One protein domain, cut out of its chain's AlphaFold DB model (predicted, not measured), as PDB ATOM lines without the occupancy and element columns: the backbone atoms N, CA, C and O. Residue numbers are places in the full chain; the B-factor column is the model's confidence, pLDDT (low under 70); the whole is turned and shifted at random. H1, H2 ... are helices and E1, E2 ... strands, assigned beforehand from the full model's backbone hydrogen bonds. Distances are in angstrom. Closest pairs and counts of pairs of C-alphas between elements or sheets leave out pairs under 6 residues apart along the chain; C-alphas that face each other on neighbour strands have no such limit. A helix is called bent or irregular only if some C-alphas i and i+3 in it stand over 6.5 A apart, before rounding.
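This is residues 14 to 154 of the 155 residues of an uncharacterized protein of Lupinus albus (UniProt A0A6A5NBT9). A small slab, the three-stranded sheet E3, E5, E4 with H5 and H6 over one face, forms one end of this model; from its E3 end H4 leads away as an arm to a separate little hairpin, E1 and E2. A long, loosely looped stretch with the short helices H1, H2 and H3 comes before these parts, and much of it stands free, for instance residues 41 to 64. The printed part has 141 residues, with six named helices and five named strands in the order H1 H2 H3 E1 E2 H4 E3 H5 E4 E5 H6; both sheets are antiparallel and the class is mixed. The whole is loose, with a radius of gyration of the C-alphas of 18.9 A and spans of 46 by 46 by 31 A.

H1 is residues 14 to 20, beginning at C-alpha 14 at (60.809, 25.047, 0.264). H2 is residues 33 to 37 and is irregular, C-alphas 34 and 37 being 7.2 A apart; H3 is residues 50 to 54. E1, residues 68 to 71, and E2, residues 74 to 77, follow. H4, residues 81 to 91, is 15.2 A long, and E3, residues 94 to 98, 13.5 A. H5, residues 110 to 120, is 15.2 A long. E4, residues 127 to 133, is 19.1 A long and E5, residues 136 to 141, 16.5 A. H6, residues 144 to 152, ends at C-alpha 152 at (42.052, 27.220, 10.613).

E5 is the inner strand between E3 and E4. Between the antiparallel neighbours E3 and E5, N 95 and O 139 are within hydrogen-bond range at 2.9 A; in the hairpin E4 and E5, N 130 and O 138 are within hydrogen-bond range at 2.9 A. E3, H5 and E4 make a split strand-helix-strand unit, two strands running the same way with E5 between them, its crossover right-handed. H5 and H6 are on the same face, making two layers. H5, at a height of 10.1 A, lies over E4, slantwise at 35 degrees on the local plane; the closest C-alphas are those of Lys 114 and Met 129, 7.3 A. H6, at 8.6 A, lies over E3 and only just over E5, with 3 C-alphas, and runs along the strands; Phe 141 and Met 147 have the closest C-alphas of E5 and H6, 5.9 A. H4 is only just not on this sheet, with 4 pairs of C-alphas within 10 A. In the hairpin E1 and E2, N 69 and O 76 are 2.8 A apart; E1 and H4 are apart. Every O i to N i+4 pair is within range in H1, H3, H4, H5 and H6; H2 has 0 of 1, and 0 of 2 O i to N i+3 pairs.

The C-alphas of Gly 72 and Ser 119 are the two farthest apart, 52.8 A. The printed part has no cut. The links H1 to H2, H2 to H3, H3 to E1 and E3 to H5 are long. Mean pLDDT of the printed part is 70.4; residues 14 to 60, 62, 101, 103 and 154 are under 70.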
ATOM      1  N   TRP A  14      60.825  26.505   0.158       28.92
ATOM      2  CA  TRP A  14      60.809  25.047   0.264       28.92
ATOM      3  C   TRP A  14      60.684  24.513   1.699       28.92
ATOM      4  O   TRP A  14      59.925  23.576   1.911       28.92
ATOM      5  N   GLU A  15      61.368  25.105   2.685       33.75
ATOM      6  CA  GLU A  15      61.238  24.706   4.098       33.75
ATOM      7  C   GLU A  15      59.836  25.012   4.634       33.75
ATOM      8  O   GLU A  15      59.300  24.234   5.415       33.75
ATOM      9  N   GLU A  16      59.208  26.092   4.167       33.12
ATOM     10  CA  GLU A  16      57.853  26.487   4.567       33.12
ATOM     11  C   GLU A  16      56.783  25.556   3.966       33.12
ATOM     12  O   GLU A  16      55.847  25.147   4.655       33.12
ATOM     13  N   ILE A  17      56.950  25.147   2.701       37.81
ATOM     14  CA  ILE A  17      56.055  24.192   2.020       37.81
ATOM     15  C   ILE A  17      56.208  22.771   2.587       37.81
ATOM     16  O   ILE A  17      55.207  22.078   2.779       37.81
ATOM     17  N   ASP A  18      57.431  22.343   2.914       31.48
ATOM     18  CA  ASP A  18      57.680  21.036   3.535       31.48
ATOM     19  C   ASP A  18      57.147  20.980   4.984       31.48
ATOM     20  O   ASP A  18      56.720  19.927   5.463       31.48
ATOM     21  N   PHE A  19      57.085  22.130   5.670       28.78
ATOM     22  CA  PHE A  19      56.428  22.277   6.973       28.78
ATOM     23  C   PHE A  19      54.894  22.216   6.859       28.78
ATOM     24  O   PHE A  19      54.241  21.594   7.698       28.78
ATOM     25  N   LEU A  20      54.321  22.795   5.794       37.44
ATOM     26  CA  LEU A  20      52.877  22.783   5.513       37.44
ATOM     27  C   LEU A  20      52.345  21.384   5.168       37.44
ATOM     28  O   LEU A  20      51.246  21.031   5.588       37.44
ATOM     29  N   PHE A  21      53.128  20.556   4.470       38.75
ATOM     30  CA  PHE A  21      52.742  19.173   4.156       38.75
ATOM     31  C   PHE A  21      52.791  18.222   5.361       38.75
ATOM     32  O   PHE A  21      52.202  17.141   5.318       38.75
ATOM     33  N   LYS A  22      53.490  18.596   6.440       39.03
ATOM     34  CA  LYS A  22      53.783  17.680   7.549       39.03
ATOM     35  C   LYS A  22      52.724  17.602   8.642       39.03
ATOM     36  O   LYS A  22      52.765  16.630   9.387       39.03
ATOM     37  N   ASN A  23      51.777  18.535   8.773       40.53
ATOM     38  CA  ASN A  23      50.830  18.483   9.894       40.53
ATOM     39  C   ASN A  23      49.433  19.038   9.565       40.53
ATOM     40  O   ASN A  23      49.121  20.188   9.863       40.53
ATOM     41  N   PHE A  24      48.550  18.157   9.090       42.03
ATOM     42  CA  PHE A  24      47.211  18.049   9.679       42.03
ATOM     43  C   PHE A  24      47.113  16.685  10.373       42.03
ATOM     44  O   PHE A  24      46.477  15.737   9.912       42.03
ATOM     45  N   ASN A  25      47.863  16.576  11.469       38.06
ATOM     46  CA  ASN A  25      47.691  15.507  12.435       38.06
ATOM     47  C   ASN A  25      46.594  15.956  13.401       38.06
ATOM     48  O   ASN A  25      46.833  16.813  14.247       38.06
ATOM     49  N   LEU A  26      45.435  15.299  13.367       45.31
ATOM     50  CA  LEU A  26      44.872  14.891  14.651       45.31
ATOM     51  C   LEU A  26      45.983  14.001  15.267       45.31
ATOM     52  O   LEU A  26      46.556  13.187  14.559       45.31
ATOM     53  N   ASN A  27      46.447  14.294  16.476       31.28
ATOM     54  CA  ASN A  27      47.830  14.087  16.967       31.28
ATOM     55  C   ASN A  27      48.608  12.759  16.681       31.28
ATOM     56  O   ASN A  27      48.093  11.670  16.914       31.28
ATOM     57  N   GLY A  28      49.929  12.891  16.404       37.00
ATOM     58  CA  GLY A  28      51.022  12.028  16.933       37.00
ATOM     59  C   GLY A  28      51.797  11.066  15.990       37.00
ATOM     60  O   GLY A  28      51.376   9.927  15.854       37.00
ATOM     61  N   LEU A  29      52.943  11.529  15.434       34.28
ATOM     62  CA  LEU A  29      54.189  10.878  14.888       34.28
ATOM     63  C   LEU A  29      54.246   9.329  14.657       34.28
ATOM     64  O   LEU A  29      53.714   8.570  15.447       34.28
ATOM     65  N   SER A  30      54.974   8.704  13.708       37.06
ATOM     66  CA  SER A  30      56.029   9.070  12.736       37.06
ATOM     67  C   SER A  30      56.125   8.040  11.581       37.06
ATOM     68  O   SER A  30      55.930   6.852  11.812       37.06
ATOM     69  N   ASN A  31      56.540   8.514  10.398       40.59
ATOM     70  CA  ASN A  31      57.355   7.888   9.331       40.59
ATOM     71  C   ASN A  31      57.141   6.407   8.934       40.59
ATOM     72  O   ASN A  31      57.610   5.507   9.621       40.59
ATOM     73  N   ASN A  32      56.668   6.167   7.702       36.19
ATOM     74  CA  ASN A  32      57.554   5.868   6.560       36.19
ATOM     75  C   ASN A  32      56.771   5.880   5.228       36.19
ATOM     76  O   ASN A  32      55.774   5.181   5.069       36.19
ATOM     77  N   LEU A  33      57.242   6.672   4.258       38.62
ATOM     78  CA  LEU A  33      56.615   6.900   2.942       38.62
ATOM     79  C   LEU A  33      56.691   5.670   2.002       38.62
ATOM     80  O   LEU A  33      56.046   5.641   0.959       38.62
ATOM     81  N   TYR A  34      57.459   4.640   2.374       35.53
ATOM     82  CA  TYR A  34      57.768   3.483   1.522       35.53
ATOM     83  C   TYR A  34      56.774   2.312   1.618       35.53
ATOM     84  O   TYR A  34      56.752   1.455   0.735       35.53
ATOM     85  N   ASP A  35      55.891   2.297   2.617       38.06
ATOM     86  CA  ASP A  35      54.915   1.209   2.808       38.06
ATOM     87  C   ASP A  35      53.646   1.362   1.947       38.06
ATOM     88  O   ASP A  35      52.747   0.518   1.991       38.06
ATOM     89  N   TYR A  36      53.566   2.435   1.153       37.84
ATOM     90  CA  TYR A  36      52.405   2.826   0.346       37.84
ATOM     91  C   TYR A  36      52.034   1.802  -0.745       37.84
ATOM     92  O   TYR A  36      50.857   1.648  -1.064       37.84
ATOM     93  N   TYR A  37      52.999   1.042  -1.273       38.31
ATOM     94  CA  TYR A  37      52.755   0.082  -2.364       38.31
ATOM     95  C   TYR A  37      52.572  -1.371  -1.911       38.31
ATOM     96  O   TYR A  37      52.244  -2.234  -2.726       38.31
ATOM     97  N   ALA A  38      52.751  -1.664  -0.622       37.22
ATOM     98  CA  ALA A  38      52.637  -3.020  -0.117       37.22
ATOM     99  C   ALA A  38      51.292  -3.239   0.590       37.22
ATOM    100  O   ALA A  38      51.031  -2.734   1.686       37.22
ATOM    101  N   THR A  39      50.527  -4.167   0.013       38.97
ATOM    102  CA  THR A  39      49.482  -4.986   0.649       38.97
ATOM    103  C   THR A  39      48.063  -4.411   0.648       38.97
ATOM    104  O   THR A  39      47.699  -3.598   1.485       38.97
ATOM    105  N   ASN A  40      47.213  -4.967  -0.222       38.59
ATOM    106  CA  ASN A  40      45.775  -5.078   0.019       38.59
ATOM    107  C   ASN A  40      45.294  -6.465  -0.428       38.59
ATOM    108  O   ASN A  40      44.967  -6.696  -1.589       38.59
ATOM    109  N   ASN A  41      45.238  -7.390   0.529       46.06
ATOM    110  CA  ASN A  41      44.467  -8.622   0.430       46.06
ATOM    111  C   ASN A  41      43.372  -8.568   1.495       46.06
ATOM    112  O   ASN A  41      43.673  -8.734   2.671       46.06
ATOM    113  N   SER A  42      42.122  -8.335   1.080       46.50
ATOM    114  CA  SER A  42      40.903  -8.977   1.610       46.50
ATOM    115  C   SER A  42      39.666  -8.105   1.362       46.50
ATOM    116  O   SER A  42      39.405  -7.141   2.073       46.50
ATOM    117  N   ALA A  43      38.852  -8.500   0.383       39.28
ATOM    118  CA  ALA A  43      37.420  -8.218   0.382       39.28
ATOM    119  C   ALA A  43      36.693  -9.433  -0.214       39.28
ATOM    120  O   ALA A  43      36.920  -9.825  -1.363       39.28
ATOM    121  N   ARG A  44      35.869 -10.090   0.608       47.84
ATOM    122  CA  ARG A  44      35.012 -11.218   0.226       47.84
ATOM    123  C   ARG A  44      33.727 -10.675  -0.407       47.84
ATOM    124  O   ARG A  44      32.765 -10.368   0.277       47.84
ATOM    125  N   GLY A  45      33.740 -10.571  -1.727       51.72
ATOM    126  CA  GLY A  45      32.579 -10.438  -2.611       51.72
ATOM    127  C   GLY A  45      32.943 -11.111  -3.934       51.72
ATOM    128  O   GLY A  45      34.135 -11.316  -4.161       51.72
ATOM    129  N   LYS A  46      31.971 -11.515  -4.772       50.22
ATOM    130  CA  LYS A  46      32.215 -12.225  -6.052       50.22
ATOM    131  C   LYS A  46      33.375 -11.557  -6.806       50.22
ATOM    132  O   LYS A  46      33.203 -10.485  -7.387       50.22
ATOM    133  N   LYS A  47      34.570 -12.152  -6.716       57.47
ATOM    134  CA  LYS A  47      35.819 -11.498  -7.107       57.47
ATOM    135  C   LYS A  47      35.814 -11.402  -8.625       57.47
ATOM    136  O   LYS A  47      36.047 -12.395  -9.310       57.47
ATOM    137  N   LYS A  48      35.532 -10.216  -9.176       54.19
ATOM    138  CA  LYS A  48      35.987  -9.918 -10.536       54.19
ATOM    139  C   LYS A  48      37.497 -10.146 -10.498       54.19
ATOM    140  O   LYS A  48      38.173  -9.557  -9.659       54.19
ATOM    141  N   SER A  49      37.999 -11.061 -11.326       68.19
ATOM    142  CA  SER A  49      39.443 -11.245 -11.480       68.19
ATOM    143  C   SER A  49      40.084  -9.881 -11.742       68.19
ATOM    144  O   SER A  49      39.496  -9.063 -12.452       68.19
ATOM    145  N   PHE A  50      41.268  -9.639 -11.180       59.72
ATOM    146  CA  PHE A  50      42.045  -8.421 -11.416       59.72
ATOM    147  C   PHE A  50      42.149  -8.108 -12.921       59.72
ATOM    148  O   PHE A  50      41.862  -6.992 -13.341       59.72
ATOM    149  N   ALA A  51      42.370  -9.133 -13.752       62.34
ATOM    150  CA  ALA A  51      42.388  -9.017 -15.212       62.34
ATOM    151  C   ALA A  51      41.057  -8.517 -15.814       62.34
ATOM    152  O   ALA A  51      41.040  -7.796 -16.807       62.34
ATOM    153  N   ARG A  52      39.917  -8.868 -15.207       65.44
ATOM    154  CA  ARG A  52      38.586  -8.414 -15.641       65.44
ATOM    155  C   ARG A  52      38.293  -6.975 -15.210       65.44
ATOM    156  O   ARG A  52      37.517  -6.309 -15.882       65.44
ATOM    157  N   ALA A  53      38.882  -6.505 -14.109       62.59
ATOM    158  CA  ALA A  53      38.821  -5.098 -13.714       62.59
ATOM    159  C   ALA A  53      39.734  -4.228 -14.597       62.59
ATOM    160  O   ALA A  53      39.331  -3.139 -14.993       62.59
ATOM    161  N   LEU A  54      40.909  -4.750 -14.968       60.47
ATOM    162  CA  LEU A  54      41.845  -4.096 -15.884       60.47
ATOM    163  C   LEU A  54      41.345  -4.020 -17.329       60.47
ATOM    164  O   LEU A  54      41.741  -3.125 -18.050       60.47
ATOM    165  N   LYS A  55      40.431  -4.890 -17.769       59.97
ATOM    166  CA  LYS A  55      39.902  -4.840 -19.145       59.97
ATOM    167  C   LYS A  55      39.163  -3.540 -19.514       59.97
ATOM    168  O   LYS A  55      38.899  -3.332 -20.689       59.97
ATOM    169  N   ASN A  56      38.824  -2.698 -18.532       55.50
ATOM    170  CA  ASN A  56      38.232  -1.368 -18.725       55.50
ATOM    171  C   ASN A  56      39.242  -0.221 -18.506       55.50
ATOM    172  O   ASN A  56      38.827   0.936 -18.412       55.50
ATOM    173  N   SER A  57      40.539  -0.505 -18.354       56.16
ATOM    174  CA  SER A  57      41.544   0.548 -18.211       56.16
ATOM    175  C   SER A  57      41.746   1.272 -19.535       56.16
ATOM    176  O   SER A  57      41.774   0.645 -20.588       56.16
ATOM    177  N   CYS A  58      41.916   2.591 -19.473       54.94
ATOM    178  CA  CYS A  58      42.451   3.361 -20.589       54.94
ATOM    179  C   CYS A  58      43.760   2.703 -21.049       54.94
ATOM    180  O   CYS A  58      44.659   2.529 -20.223       54.94
ATOM    181  N   ASP A  59      43.860   2.331 -22.328       58.81
ATOM    182  CA  ASP A  59      45.120   1.908 -22.945       58.81
ATOM    183  C   ASP A  59      46.042   3.132 -23.024       58.81
ATOM    184  O   ASP A  59      46.141   3.812 -24.044       58.81
ATOM    185  N   VAL A  60      46.678   3.470 -21.902       63.44
ATOM    186  CA  VAL A  60      47.770   4.437 -21.891       63.44
ATOM    187  C   VAL A  60      48.933   3.741 -22.574       63.44
ATOM    188  O   VAL A  60      49.520   2.804 -22.026       63.44
ATOM    189  N   ALA A  61      49.233   4.159 -23.800       73.25
ATOM    190  CA  ALA A  61      50.369   3.618 -24.521       73.25
ATOM    191  C   ALA A  61      51.630   3.843 -23.677       73.25
ATOM    192  O   ALA A  61      51.873   4.948 -23.197       73.25
ATOM    193  N   ILE A  62      52.448   2.803 -23.505       68.50
ATOM    194  CA  ILE A  62      53.688   2.878 -22.710       68.50
ATOM    195  C   ILE A  62      54.605   3.999 -23.234       68.50
ATOM    196  O   ILE A  62      55.331   4.614 -22.463       68.50
ATOM    197  N   SER A  63      54.516   4.323 -24.527       72.06
ATOM    198  CA  SER A  63      55.210   5.448 -25.160       72.06
ATOM    199  C   SER A  63      54.803   6.837 -24.650       72.06
ATOM    200  O   SER A  63      55.558   7.783 -24.850       72.06
ATOM    201  N   GLN A  64      53.636   6.981 -24.019       72.19
ATOM    202  CA  GLN A  64      53.176   8.226 -23.392       72.19
ATOM    203  C   GLN A  64      53.686   8.384 -21.956       72.19
ATOM    204  O   GLN A  64      53.595   9.473 -21.392       72.19
ATOM    205  N   LEU A  65      54.200   7.311 -21.351       74.44
ATOM    206  CA  LEU A  65      54.802   7.375 -20.028       74.44
ATOM    207  C   LEU A  65      56.255   7.856 -20.146       74.44
ATOM    208  O   LEU A  65      56.954   7.493 -21.096       74.44
ATOM    209  N   PRO A  66      56.742   8.651 -19.181       75.00
ATOM    210  CA  PRO A  66      58.133   9.068 -19.171       75.00
ATOM    211  C   PRO A  66      59.038   7.834 -19.082       75.00
ATOM    212  O   PRO A  66      58.885   6.994 -18.192       75.00
ATOM    213  N   GLN A  67      59.971   7.712 -20.031       80.31
ATOM    214  CA  GLN A  67      60.854   6.552 -20.091       80.31
ATOM    215  C   GLN A  67      61.791   6.532 -18.875       80.31
ATOM    216  O   GLN A  67      62.466   7.533 -18.600       80.31
ATOM    217  N   PRO A  68      61.865   5.405 -18.150       84.12
ATOM    218  CA  PRO A  68      62.863   5.232 -17.114       84.12
ATOM    219  C   PRO A  68      64.260   5.128 -17.740       84.12
ATOM    220  O   PRO A  68      64.433   4.544 -18.809       84.12
ATOM    221  N   TYR A  69      65.268   5.666 -17.060       82.62
ATOM    222  CA  TYR A  69      66.670   5.579 -17.456       82.62
ATOM    223  C   TYR A  69      67.546   5.153 -16.274       82.62
ATOM    224  O   TYR A  69      67.200   5.364 -15.110       82.62
ATOM    225  N   ILE A  70      68.687   4.533 -16.573       88.19
ATOM    226  CA  ILE A  70      69.620   4.026 -15.562       88.19
ATOM    227  C   ILE A  70      70.635   5.124 -15.229       88.19
ATOM    228  O   ILE A  70      71.299   5.659 -16.118       88.19
ATOM    229  N   LYS A  71      70.757   5.465 -13.944       85.69
ATOM    230  CA  LYS A  71      71.755   6.403 -13.418       85.69
ATOM    231  C   LYS A  71      72.589   5.691 -12.351       85.69
ATOM    232  O   LYS A  71      72.226   5.689 -11.177       85.69
ATOM    233  N   GLY A  72      73.703   5.085 -12.765       88.19
ATOM    234  CA  GLY A  72      74.476   4.181 -11.904       88.19
ATOM    235  C   GLY A  72      73.673   2.911 -11.616       88.19
ATOM    236  O   GLY A  72      73.159   2.309 -12.551       88.19
ATOM    237  N   ASP A  73      73.491   2.571 -10.341       91.00
ATOM    238  CA  ASP A  73      72.715   1.394  -9.910       91.00
ATOM    239  C   ASP A  73      71.221   1.692  -9.654       91.00
ATOM    240  O   ASP A  73      70.500   0.866  -9.095       91.00
ATOM    241  N   VAL A  74      70.732   2.882 -10.033       85.75
ATOM    242  CA  VAL A  74      69.355   3.329  -9.752       85.75
ATOM    243  C   VAL A  74      68.573   3.554 -11.046       85.75
ATOM    244  O   VAL A  74      69.056   4.194 -11.982       85.75
ATOM    245  N   ILE A  75      67.329   3.068 -11.079       85.56
ATOM    246  CA  ILE A  75      66.351   3.378 -12.130       85.56
ATOM    247  C   ILE A  75      65.672   4.704 -11.774       85.56
ATOM    248  O   ILE A  75      65.060   4.828 -10.714       85.56
ATOM    249  N   ALA A  76      65.771   5.692 -12.659       82.62
ATOM    250  CA  ALA A  76      65.196   7.020 -12.481       82.62
ATOM    251  C   ALA A  76      64.179   7.334 -13.585       82.62
ATOM    252  O   ALA A  76      64.301   6.866 -14.711       82.62
ATOM    253  N   ILE A  77      63.192   8.169 -13.270       85.88
ATOM    254  CA  ILE A  77      62.254   8.740 -14.240       85.88
ATOM    255  C   ILE A  77      62.469  10.249 -14.224       85.88
ATOM    256  O   ILE A  77      62.568  10.855 -13.155       85.88
ATOM    257  N   LYS A  78      62.568  10.864 -15.404       81.75
ATOM    258  CA  LYS A  78      62.702  12.317 -15.505       81.75
ATOM    259  C   LYS A  78      61.324  12.961 -15.358       81.75
ATOM    260  O   LYS A  78      60.448  12.717 -16.179       81.75
ATOM    261  N   ILE A  79      61.163  13.794 -14.334       83.19
ATOM    262  CA  ILE A  79      60.029  14.712 -14.208       83.19
ATOM    263  C   ILE A  79      60.456  16.022 -14.872       83.19
ATOM    264  O   ILE A  79      61.536  16.537 -14.570       83.19
ATOM    265  N   LEU A  80      59.667  16.520 -15.824       86.38
ATOM    266  CA  LEU A  80      59.922  17.825 -16.428       86.38
ATOM    267  C   LEU A  80      59.632  18.923 -15.403       86.38
ATOM    268  O   LEU A  80      58.717  18.793 -14.593       86.38
ATOM    269  N   GLU A  81      60.401  20.010 -15.448       86.38
ATOM    270  CA  GLU A  81      60.221  21.130 -14.517       86.38
ATOM    271  C   GLU A  81      58.791  21.684 -14.586       86.38
ATOM    272  O   GLU A  81      58.165  21.895 -13.554       86.38
ATOM    273  N   ASP A  82      58.225  21.818 -15.787       85.19
ATOM    274  CA  ASP A  82      56.856  22.313 -15.978       85.19
ATOM    275  C   ASP A  82      55.803  21.399 -15.325       85.19
ATOM    276  O   ASP A  82      54.860  21.881 -14.686       85.19
ATOM    277  N   ASP A  83      55.981  20.076 -15.419       80.56
ATOM    278  CA  ASP A  83      55.100  19.096 -14.772       80.56
ATOM    279  C   ASP A  83      55.231  19.163 -13.248       80.56
ATOM    280  O   ASP A  83      54.233  19.120 -12.524       80.56
ATOM    281  N   TYR A  84      56.462  19.312 -12.752       82.25
ATOM    282  CA  TYR A  84      56.736  19.485 -11.330       82.25
ATOM    283  C   TYR A  84      56.070  20.755 -10.786       82.25
ATOM    284  O   TYR A  84      55.339  20.698  -9.793       82.25
ATOM    285  N   GLN A  85      56.237  21.886 -11.474       82.94
ATOM    286  CA  GLN A  85      55.613  23.158 -11.114       82.94
ATOM    287  C   GLN A  85      54.086  23.076 -11.160       82.94
ATOM    288  O   GLN A  85      53.415  23.561 -10.247       82.94
ATOM    289  N   THR A  86      53.521  22.410 -12.169       79.69
ATOM    290  CA  THR A  86      52.075  22.165 -12.270       79.69
ATOM    291  C   THR A  86      51.572  21.334 -11.089       79.69
ATOM    292  O   THR A  86      50.548  21.664 -10.482       79.69
ATOM    293  N   GLY A  87      52.320  20.296 -10.706       79.56
ATOM    294  CA  GLY A  87      52.057  19.503  -9.509       79.56
ATOM    295  C   GLY A  87      52.053  20.358  -8.242       79.56
ATOM    296  O   GLY A  87      51.092  20.311  -7.476       79.56
ATOM    297  N   LEU A  88      53.063  21.215  -8.064       81.81
ATOM    298  CA  LEU A  88      53.130  22.145  -6.937       81.81
ATOM    299  C   LEU A  88      51.931  23.095  -6.899       81.81
ATOM    300  O   LEU A  88      51.359  23.300  -5.830       81.81
ATOM    301  N   GLN A  89      51.520  23.658  -8.043       79.12
ATOM    302  CA  GLN A  89      50.333  24.519  -8.094       79.12
ATOM    303  C   GLN A  89      49.073  23.763  -7.679       79.12
ATOM    304  O   GLN A  89      48.269  24.300  -6.918       79.12
ATOM    305  N   ARG A  90      48.918  22.513  -8.127       76.62
ATOM    306  CA  ARG A  90      47.786  21.663  -7.751       76.62
ATOM    307  C   ARG A  90      47.775  21.370  -6.252       76.62
ATOM    308  O   ARG A  90      46.730  21.474  -5.622       76.62
ATOM    309  N   CYS A  91      48.929  21.077  -5.659       81.94
ATOM    310  CA  CYS A  91      49.040  20.794  -4.229       81.94
ATOM    311  C   CYS A  91      48.651  21.980  -3.329       81.94
ATOM    312  O   CYS A  91      48.283  21.763  -2.179       81.94
ATOM    313  N   LYS A  92      48.666  23.229  -3.824       83.88
ATOM    314  CA  LYS A  92      48.318  24.421  -3.021       83.88
ATOM    315  C   LYS A  92      46.888  24.425  -2.488       83.88
ATOM    316  O   LYS A  92      46.614  25.135  -1.522       83.88
ATOM    317  N   THR A  93      45.973  23.708  -3.131       87.25
ATOM    318  CA  THR A  93      44.569  23.623  -2.708       87.25
ATOM    319  C   THR A  93      44.212  22.253  -2.148       87.25
ATOM    320  O   THR A  93      43.032  21.939  -2.024       87.25
ATOM    321  N   HIS A  94      45.210  21.436  -1.825       86.94
ATOM    322  CA  HIS A  94      45.013  20.107  -1.272       86.94
ATOM    323  C   HIS A  94      45.380  20.074   0.213       86.94
ATOM    324  O   HIS A  94      46.329  20.728   0.643       86.94
ATOM    325  N   LEU A  95      44.632  19.295   0.993       87.38
ATOM    326  CA  LEU A  95      44.992  18.921   2.358       87.38
ATOM    327  C   LEU A  95      45.023  17.411   2.461       87.38
ATOM    328  O   LEU A  95      44.074  16.732   2.078       87.38
ATOM    329  N   HIS A  96      46.101  16.895   3.033       86.69
ATOM    330  CA  HIS A  96      46.205  15.489   3.380       86.69
ATOM    331  C   HIS A  96      46.021  15.365   4.886       86.69
ATOM    332  O   HIS A  96      46.730  16.009   5.661       86.69
ATOM    333  N   GLY A  97      45.052  14.555   5.298       81.31
ATOM    334  CA  GLY A  97      44.711  14.382   6.702       81.31
ATOM    335  C   GLY A  97      44.510  12.921   7.056       81.31
ATOM    336  O   GLY A  97      44.254  12.073   6.200       81.31
ATOM    337  N   ARG A  98      44.614  12.627   8.351       79.88
ATOM    338  CA  ARG A  98      44.246  11.331   8.914       79.88
ATOM    339  C   ARG A  98      43.117  11.523   9.911       79.88
ATOM    340  O   ARG A  98      43.221  12.361  10.804       79.88
ATOM    341  N   LEU A  99      42.071  10.709   9.797       74.12
ATOM    342  CA  LEU A  99      41.043  10.654  10.829       74.12
ATOM    343  C   LEU A  99      41.578   9.872  12.033       74.12
ATOM    344  O   LEU A  99      41.910   8.689  11.916       74.12
ATOM    345  N   ILE A 100      41.630  10.524  13.193       73.12
ATOM    346  CA  ILE A 100      41.917   9.863  14.467       73.12
ATOM    347  C   ILE A 100      40.635   9.778  15.279       73.12
ATOM    348  O   ILE A 100      39.929  10.765  15.461       73.12
ATOM    349  N   LEU A 101      40.356   8.569  15.749       68.75
ATOM    350  CA  LEU A 101      39.233   8.250  16.613       68.75
ATOM    351  C   LEU A 101      39.771   7.860  17.991       68.75
ATOM    352  O   LEU A 101      40.864   7.294  18.096       68.75
ATOM    353  N   SER A 102      39.015   8.159  19.043       77.56
ATOM    354  CA  SER A 102      39.389   7.788  20.405       77.56
ATOM    355  C   SER A 102      39.292   6.276  20.594       77.56
ATOM    356  O   SER A 102      38.580   5.566  19.880       77.56
ATOM    357  N   LYS A 103      40.021   5.742  21.575       68.31
ATOM    358  CA  LYS A 103      39.969   4.311  21.882       68.31
ATOM    359  C   LYS A 103      38.541   3.921  22.286       68.31
ATOM    360  O   LYS A 103      38.053   4.379  23.310       68.31
ATOM    361  N   GLY A 104      37.914   3.040  21.504       73.81
ATOM    362  CA  GLY A 104      36.532   2.587  21.714       73.81
ATOM    363  C   GLY A 104      35.509   3.224  20.771       73.81
ATOM    364  O   GLY A 104      34.386   2.729  20.688       73.81
ATOM    365  N   ASP A 105      35.896   4.251  20.011       73.38
ATOM    366  CA  ASP A 105      35.044   4.823  18.972       73.38
ATOM    367  C   ASP A 105      34.830   3.821  17.831       73.38
ATOM    368  O   ASP A 105      35.722   3.064  17.431       73.38
ATOM    369  N   THR A 106      33.618   3.826  17.279       74.44
ATOM    370  CA  THR A 106      33.266   2.960  16.149       74.44
ATOM    371  C   THR A 106      33.946   3.454  14.874       74.44
ATOM    372  O   THR A 106      34.014   4.657  14.620       74.44
ATOM    373  N   THR A 107      34.407   2.530  14.032       73.62
ATOM    374  CA  THR A 107      34.962   2.862  12.717       73.62
ATOM    375  C   THR A 107      33.925   3.597  11.866       73.62
ATOM    376  O   THR A 107      32.854   3.075  11.555       73.62
ATOM    377  N   ILE A 108      34.242   4.831  11.476       77.44
ATOM    378  CA  ILE A 108      33.381   5.628  10.599       77.44
ATOM    379  C   ILE A 108      33.625   5.195   9.150       77.44
ATOM    380  O   ILE A 108      34.766   5.129   8.692       77.44
ATOM    381  N   LYS A 109      32.551   4.903   8.409       82.75
ATOM    382  CA  LYS A 109      32.641   4.597   6.975       82.75
ATOM    383  C   LYS A 109      32.873   5.877   6.177       82.75
ATOM    384  O   LYS A 109      32.383   6.940   6.543       82.75
ATOM    385  N   PHE A 110      33.527   5.754   5.025       82.31
ATOM    386  CA  PHE A 110      33.844   6.884   4.144       82.31
ATOM    387  C   PHE A 110      32.637   7.791   3.835       82.31
ATOM    388  O   PHE A 110      32.738   9.008   3.945       82.31
ATOM    389  N   ASN A 111      31.475   7.217   3.500       84.56
ATOM    390  CA  ASN A 111      30.273   8.002   3.189       84.56
ATOM    391  C   ASN A 111      29.735   8.769   4.404       84.56
ATOM    392  O   ASN A 111      29.280   9.904   4.261       84.56
ATOM    393  N   ASP A 112      29.816   8.172   5.591       82.62
ATOM    394  CA  ASP A 112      29.358   8.796   6.832       82.62
ATOM    395  C   ASP A 112      30.306   9.932   7.229       82.62
ATOM    396  O   ASP A 112      29.861  11.022   7.585       82.62
ATOM    397  N   LEU A 113      31.618   9.709   7.091       84.06
ATOM    398  CA  LEU A 113      32.649  10.726   7.290       84.06
ATOM    399  C   LEU A 113      32.448  11.903   6.337       84.06
ATOM    400  O   LEU A 113      32.361  13.047   6.775       84.06
ATOM    401  N   LYS A 114      32.299  11.619   5.041       86.19
ATOM    402  CA  LYS A 114      32.060  12.639   4.022       86.19
ATOM    403  C   LYS A 114      30.796  13.442   4.323       86.19
ATOM    404  O   LYS A 114      30.823  14.661   4.223       86.19
ATOM    405  N   SER A 115      29.716  12.786   4.745       86.81
ATOM    406  CA  SER A 115      28.460  13.463   5.098       86.81
ATOM    407  C   SER A 115      28.616  14.386   6.312       86.81
ATOM    408  O   SER A 115      28.140  15.520   6.288       86.81
ATOM    409  N   LYS A 116      29.339  13.944   7.351       86.69
ATOM    410  CA  LYS A 116      29.674  14.789   8.511       86.69
ATOM    411  C   LYS A 116      30.502  16.004   8.101       86.69
ATOM    412  O   LYS A 116      30.189  17.116   8.514       86.69
ATOM    413  N   LEU A 117      31.517  15.803   7.265       87.31
ATOM    414  CA  LEU A 117      32.371  16.881   6.774       87.31
ATOM    415  C   LEU A 117      31.611  17.873   5.890       87.31
ATOM    416  O   LEU A 117      31.827  19.067   6.023       87.31
ATOM    417  N   VAL A 118      30.673  17.419   5.051       89.12
ATOM    418  CA  VAL A 118      29.802  18.318   4.269       89.12
ATOM    419  C   VAL A 118      28.985  19.232   5.184       89.12
ATOM    420  O   VAL A 118      28.854  20.416   4.898       89.12
ATOM    421  N   SER A 119      28.470  18.701   6.295       87.38
ATOM    422  CA  SER A 119      27.749  19.503   7.289       87.38
ATOM    423  C   SER A 119      28.674  20.508   7.995       87.38
ATOM    424  O   SER A 119      28.369  21.701   8.061       87.38
ATOM    425  N   LEU A 120      29.840  20.043   8.462       86.94
ATOM    426  CA  LEU A 120      30.830  20.871   9.165       86.94
ATOM    427  C   LEU A 120      31.423  21.972   8.279       86.94
ATOM    428  O   LEU A 120      31.685  23.074   8.750       86.94
ATOM    429  N   TRP A 121      31.620  21.689   6.996       89.00
ATOM    430  CA  TRP A 121      32.200  22.597   6.009       89.00
ATOM    431  C   TRP A 121      31.132  23.194   5.091       89.00
ATOM    432  O   TRP A 121      31.391  23.466   3.923       89.00
ATOM    433  N   SER A 122      29.927  23.417   5.615       87.69
ATOM    434  CA  SER A 122      28.793  23.956   4.850       87.69
ATOM    435  C   SER A 122      29.044  25.353   4.265       87.69
ATOM    436  O   SER A 122      28.456  25.702   3.245       87.69
ATOM    437  N   MET A 123      29.936  26.139   4.873       87.44
ATOM    438  CA  MET A 123      30.362  27.457   4.378       87.44
ATOM    439  C   MET A 123      31.481  27.404   3.328       87.44
ATOM    440  O   MET A 123      31.822  28.433   2.747       87.44
ATOM    441  N   ILE A 124      32.090  26.235   3.126       91.56
ATOM    442  CA  ILE A 124      33.227  26.058   2.225       91.56
ATOM    443  C   ILE A 124      32.718  25.849   0.800       91.56
ATOM    444  O   ILE A 124      31.696  25.197   0.578       91.56
ATOM    445  N   GLY A 125      33.443  26.401  -0.177       90.75
ATOM    446  CA  GLY A 125      33.166  26.202  -1.596       90.75
ATOM    447  C   GLY A 125      33.268  24.738  -2.050       90.75
ATOM    448  O   GLY A 125      33.351  23.798  -1.263       90.75
ATOM    449  N   LYS A 126      33.288  24.509  -3.368       93.81
ATOM    450  CA  LYS A 126      33.368  23.147  -3.920       93.81
ATOM    451  C   LYS A 126      34.648  22.449  -3.448       93.81
ATOM    452  O   LYS A 126      35.746  22.981  -3.633       93.81
ATOM    453  N   TRP A 127      34.495  21.239  -2.916       93.25
ATOM    454  CA  TRP A 127      35.595  20.373  -2.506       93.25
ATOM    455  C   TRP A 127      35.296  18.900  -2.811       93.25
ATOM    456  O   TRP A 127      34.151  18.513  -3.069       93.25
ATOM    457  N   SER A 128      36.331  18.066  -2.807       91.06
ATOM    458  CA  SER A 128      36.217  16.616  -2.965       91.06
ATOM    459  C   SER A 128      37.127  15.878  -1.997       91.06
ATOM    460  O   SER A 128      38.163  16.399  -1.602       91.06
ATOM    461  N   MET A 129      36.741  14.649  -1.668       88.12
ATOM    462  CA  MET A 129      37.467  13.755  -0.772       88.12
ATOM    463  C   MET A 129      37.788  12.459  -1.497       88.12
ATOM    464  O   MET A 129      36.889  11.885  -2.123       88.12
ATOM    465  N   ILE A 130      39.015  11.973  -1.355       87.56
ATOM    466  CA  ILE A 130      39.413  10.629  -1.773       87.56
ATOM    467  C   ILE A 130      40.127   9.928  -0.623       87.56
ATOM    468  O   ILE A 130      40.904  10.548   0.098       87.56
ATOM    469  N   SER A 131      39.874   8.631  -0.452       83.81
ATOM    470  CA  SER A 131      40.608   7.853   0.543       83.81
ATOM    471  C   SER A 131      41.919   7.352  -0.042       83.81
ATOM    472  O   SER A 131      41.927   6.713  -1.096       83.81
ATOM    473  N   LEU A 132      43.017   7.631   0.655       83.31
ATOM    474  CA  LEU A 132      44.367   7.185   0.300       83.31
ATOM    475  C   LEU A 132      44.705   5.817   0.923       83.31
ATOM    476  O   LEU A 132      45.733   5.222   0.609       83.31
ATOM    477  N   GLY A 133      43.830   5.298   1.790       79.62
ATOM    478  CA  GLY A 133      44.039   4.051   2.524       79.62
ATOM    479  C   GLY A 133      44.709   4.257   3.887       79.62
ATOM    480  O   GLY A 133      45.200   5.331   4.216       79.62
ATOM    481  N   ARG A 134      44.673   3.216   4.734       76.69
ATOM    482  CA  ARG A 134      45.208   3.220   6.119       76.69
ATOM    483  C   ARG A 134      44.713   4.390   6.999       76.69
ATOM    484  O   ARG A 134      45.390   4.795   7.941       76.69
ATOM    485  N   GLY A 135      43.508   4.891   6.718       76.19
ATOM    486  CA  GLY A 135      42.878   5.996   7.449       76.19
ATOM    487  C   GLY A 135      43.311   7.394   7.004       76.19
ATOM    488  O   GLY A 135      42.949   8.358   7.671       76.19
ATOM    489  N   PHE A 136      44.079   7.501   5.916       81.31
ATOM    490  CA  PHE A 136      44.416   8.770   5.282       81.31
ATOM    491  C   PHE A 136      43.409   9.127   4.195       81.31
ATOM    492  O   PHE A 136      42.967   8.262   3.432       81.31
ATOM    493  N   ASP A 137      43.132  10.419   4.089       85.56
ATOM    494  CA  ASP A 137      42.271  10.999   3.073       85.56
ATOM    495  C   ASP A 137      42.924  12.265   2.486       85.56
ATOM    496  O   ASP A 137      43.605  13.018   3.188       85.56
ATOM    497  N   ASP A 138      42.720  12.481   1.186       88.81
ATOM    498  CA  ASP A 138      43.059  13.720   0.480       88.81
ATOM    499  C   ASP A 138      41.788  14.537   0.248       88.81
ATOM    500  O   ASP A 138      40.743  14.019  -0.169       88.81
ATOM    501  N   PHE A 139      41.902  15.829   0.528       90.56
ATOM    502  CA  PHE A 139      40.865  16.828   0.362       90.56
ATOM    503  C   PHE A 139      41.324  17.838  -0.681       90.56
ATOM    504  O   PHE A 139      42.283  18.569  -0.455       90.56
ATOM    505  N   SER A 140      40.610  17.916  -1.799       91.69
ATOM    506  CA  SER A 140      40.872  18.897  -2.851       91.69
ATOM    507  C   SER A 140      39.838  20.009  -2.785       91.69
ATOM    508  O   SER A 140      38.636  19.743  -2.862       91.69
ATOM    509  N   PHE A 141      40.299  21.247  -2.652       91.94
ATOM    510  CA  PHE A 141      39.460  22.438  -2.599       91.94
ATOM    511  C   PHE A 141      39.552  23.222  -3.908       91.94
ATOM    512  O   PHE A 141      40.592  23.269  -4.566       91.94
ATOM    513  N   SER A 142      38.457  23.885  -4.277       91.12
ATOM    514  CA  SER A 142      38.424  24.778  -5.442       91.12
ATOM    515  C   SER A 142      39.198  26.085  -5.234       91.12
ATOM    516  O   SER A 142      39.565  26.731  -6.213       91.12
ATOM    517  N   SER A 143      39.478  26.473  -3.983       91.50
ATOM    518  CA  SER A 143      40.253  27.674  -3.671       91.50
ATOM    519  C   SER A 143      41.207  27.487  -2.488       91.50
ATOM    520  O   SER A 143      40.952  26.730  -1.549       91.50
ATOM    521  N   VAL A 144      42.313  28.239  -2.501       88.62
ATOM    522  CA  VAL A 144      43.269  28.294  -1.378       88.62
ATOM    523  C   VAL A 144      42.618  28.907  -0.132       88.62
ATOM    524  O   VAL A 144      42.967  28.548   0.988       88.62
ATOM    525  N   LYS A 145      41.662  29.829  -0.306       90.56
ATOM    526  CA  LYS A 145      40.938  30.464   0.805       90.56
ATOM    527  C   LYS A 145      40.091  29.444   1.565       90.56
ATOM    528  O   LYS A 145      40.127  29.427   2.792       90.56
ATOM    529  N   ASP A 146      39.375  28.595   0.837       90.81
ATOM    530  CA  ASP A 146      38.578  27.497   1.391       90.81
ATOM    531  C   ASP A 146      39.460  26.507   2.147       90.81
ATOM    532  O   ASP A 146      39.208  26.222   3.317       90.81
ATOM    533  N   MET A 147      40.554  26.077   1.511       89.00
ATOM    534  CA  MET A 147      41.548  25.203   2.129       89.00
ATOM    535  C   MET A 147      42.068  25.790   3.451       89.00
ATOM    536  O   MET A 147      42.038  25.126   4.485       89.00
ATOM    537  N   ARG A 148      42.483  27.063   3.446       88.94
ATOM    538  CA  ARG A 148      42.977  27.754   4.647       88.94
ATOM    539  C   ARG A 148      41.907  27.909   5.723       88.94
ATOM    540  O   ARG A 148      42.237  27.870   6.901       88.94
ATOM    541  N   SER A 149      40.648  28.091   5.329       88.50
ATOM    542  CA  SER A 149      39.531  28.194   6.270       88.50
ATOM    543  C   SER A 149      39.319  26.863   6.988       88.50
ATOM    544  O   SER A 149      39.267  26.844   8.211       88.50
ATOM    545  N   VAL A 150      39.310  25.748   6.250       86.88
ATOM    546  CA  VAL A 150      39.254  24.398   6.834       86.88
ATOM    547  C   VAL A 150      40.456  24.130   7.737       86.88
ATOM    548  O   VAL A 150      40.286  23.613   8.837       86.88
ATOM    549  N   TYR A 151      41.656  24.528   7.308       81.62
ATOM    550  CA  TYR A 151      42.865  24.399   8.117       81.62
ATOM    551  C   TYR A 151      42.750  25.161   9.447       81.62
ATOM    552  O   TYR A 151      43.062  24.614  10.497       81.62
ATOM    553  N   ALA A 152      42.238  26.395   9.419       81.50
ATOM    554  CA  ALA A 152      42.052  27.220  10.613       81.50
ATOM    555  C   ALA A 152      40.941  26.714  11.552       81.50
ATOM    556  O   ALA A 152      40.963  27.023  12.740       81.50
ATOM    557  N   MET A 153      39.978  25.941  11.040       76.94
ATOM    558  CA  MET A 153      38.945  25.287  11.853       76.94
ATOM    559  C   MET A 153      39.476  24.063  12.615       76.94
ATOM    560  O   MET A 153      38.778  23.537  13.478       76.94
ATOM    561  N   GLY A 154      40.682  23.588  12.287       63.16
ATOM    562  CA  GLY A 154      41.347  22.495  12.982       63.16
ATOM    563  C   GLY A 154      42.084  22.957  14.233       63.16
ATOM    564  O   GLY A 154      43.236  23.375  14.140       63.16
TER     565      GLY A 154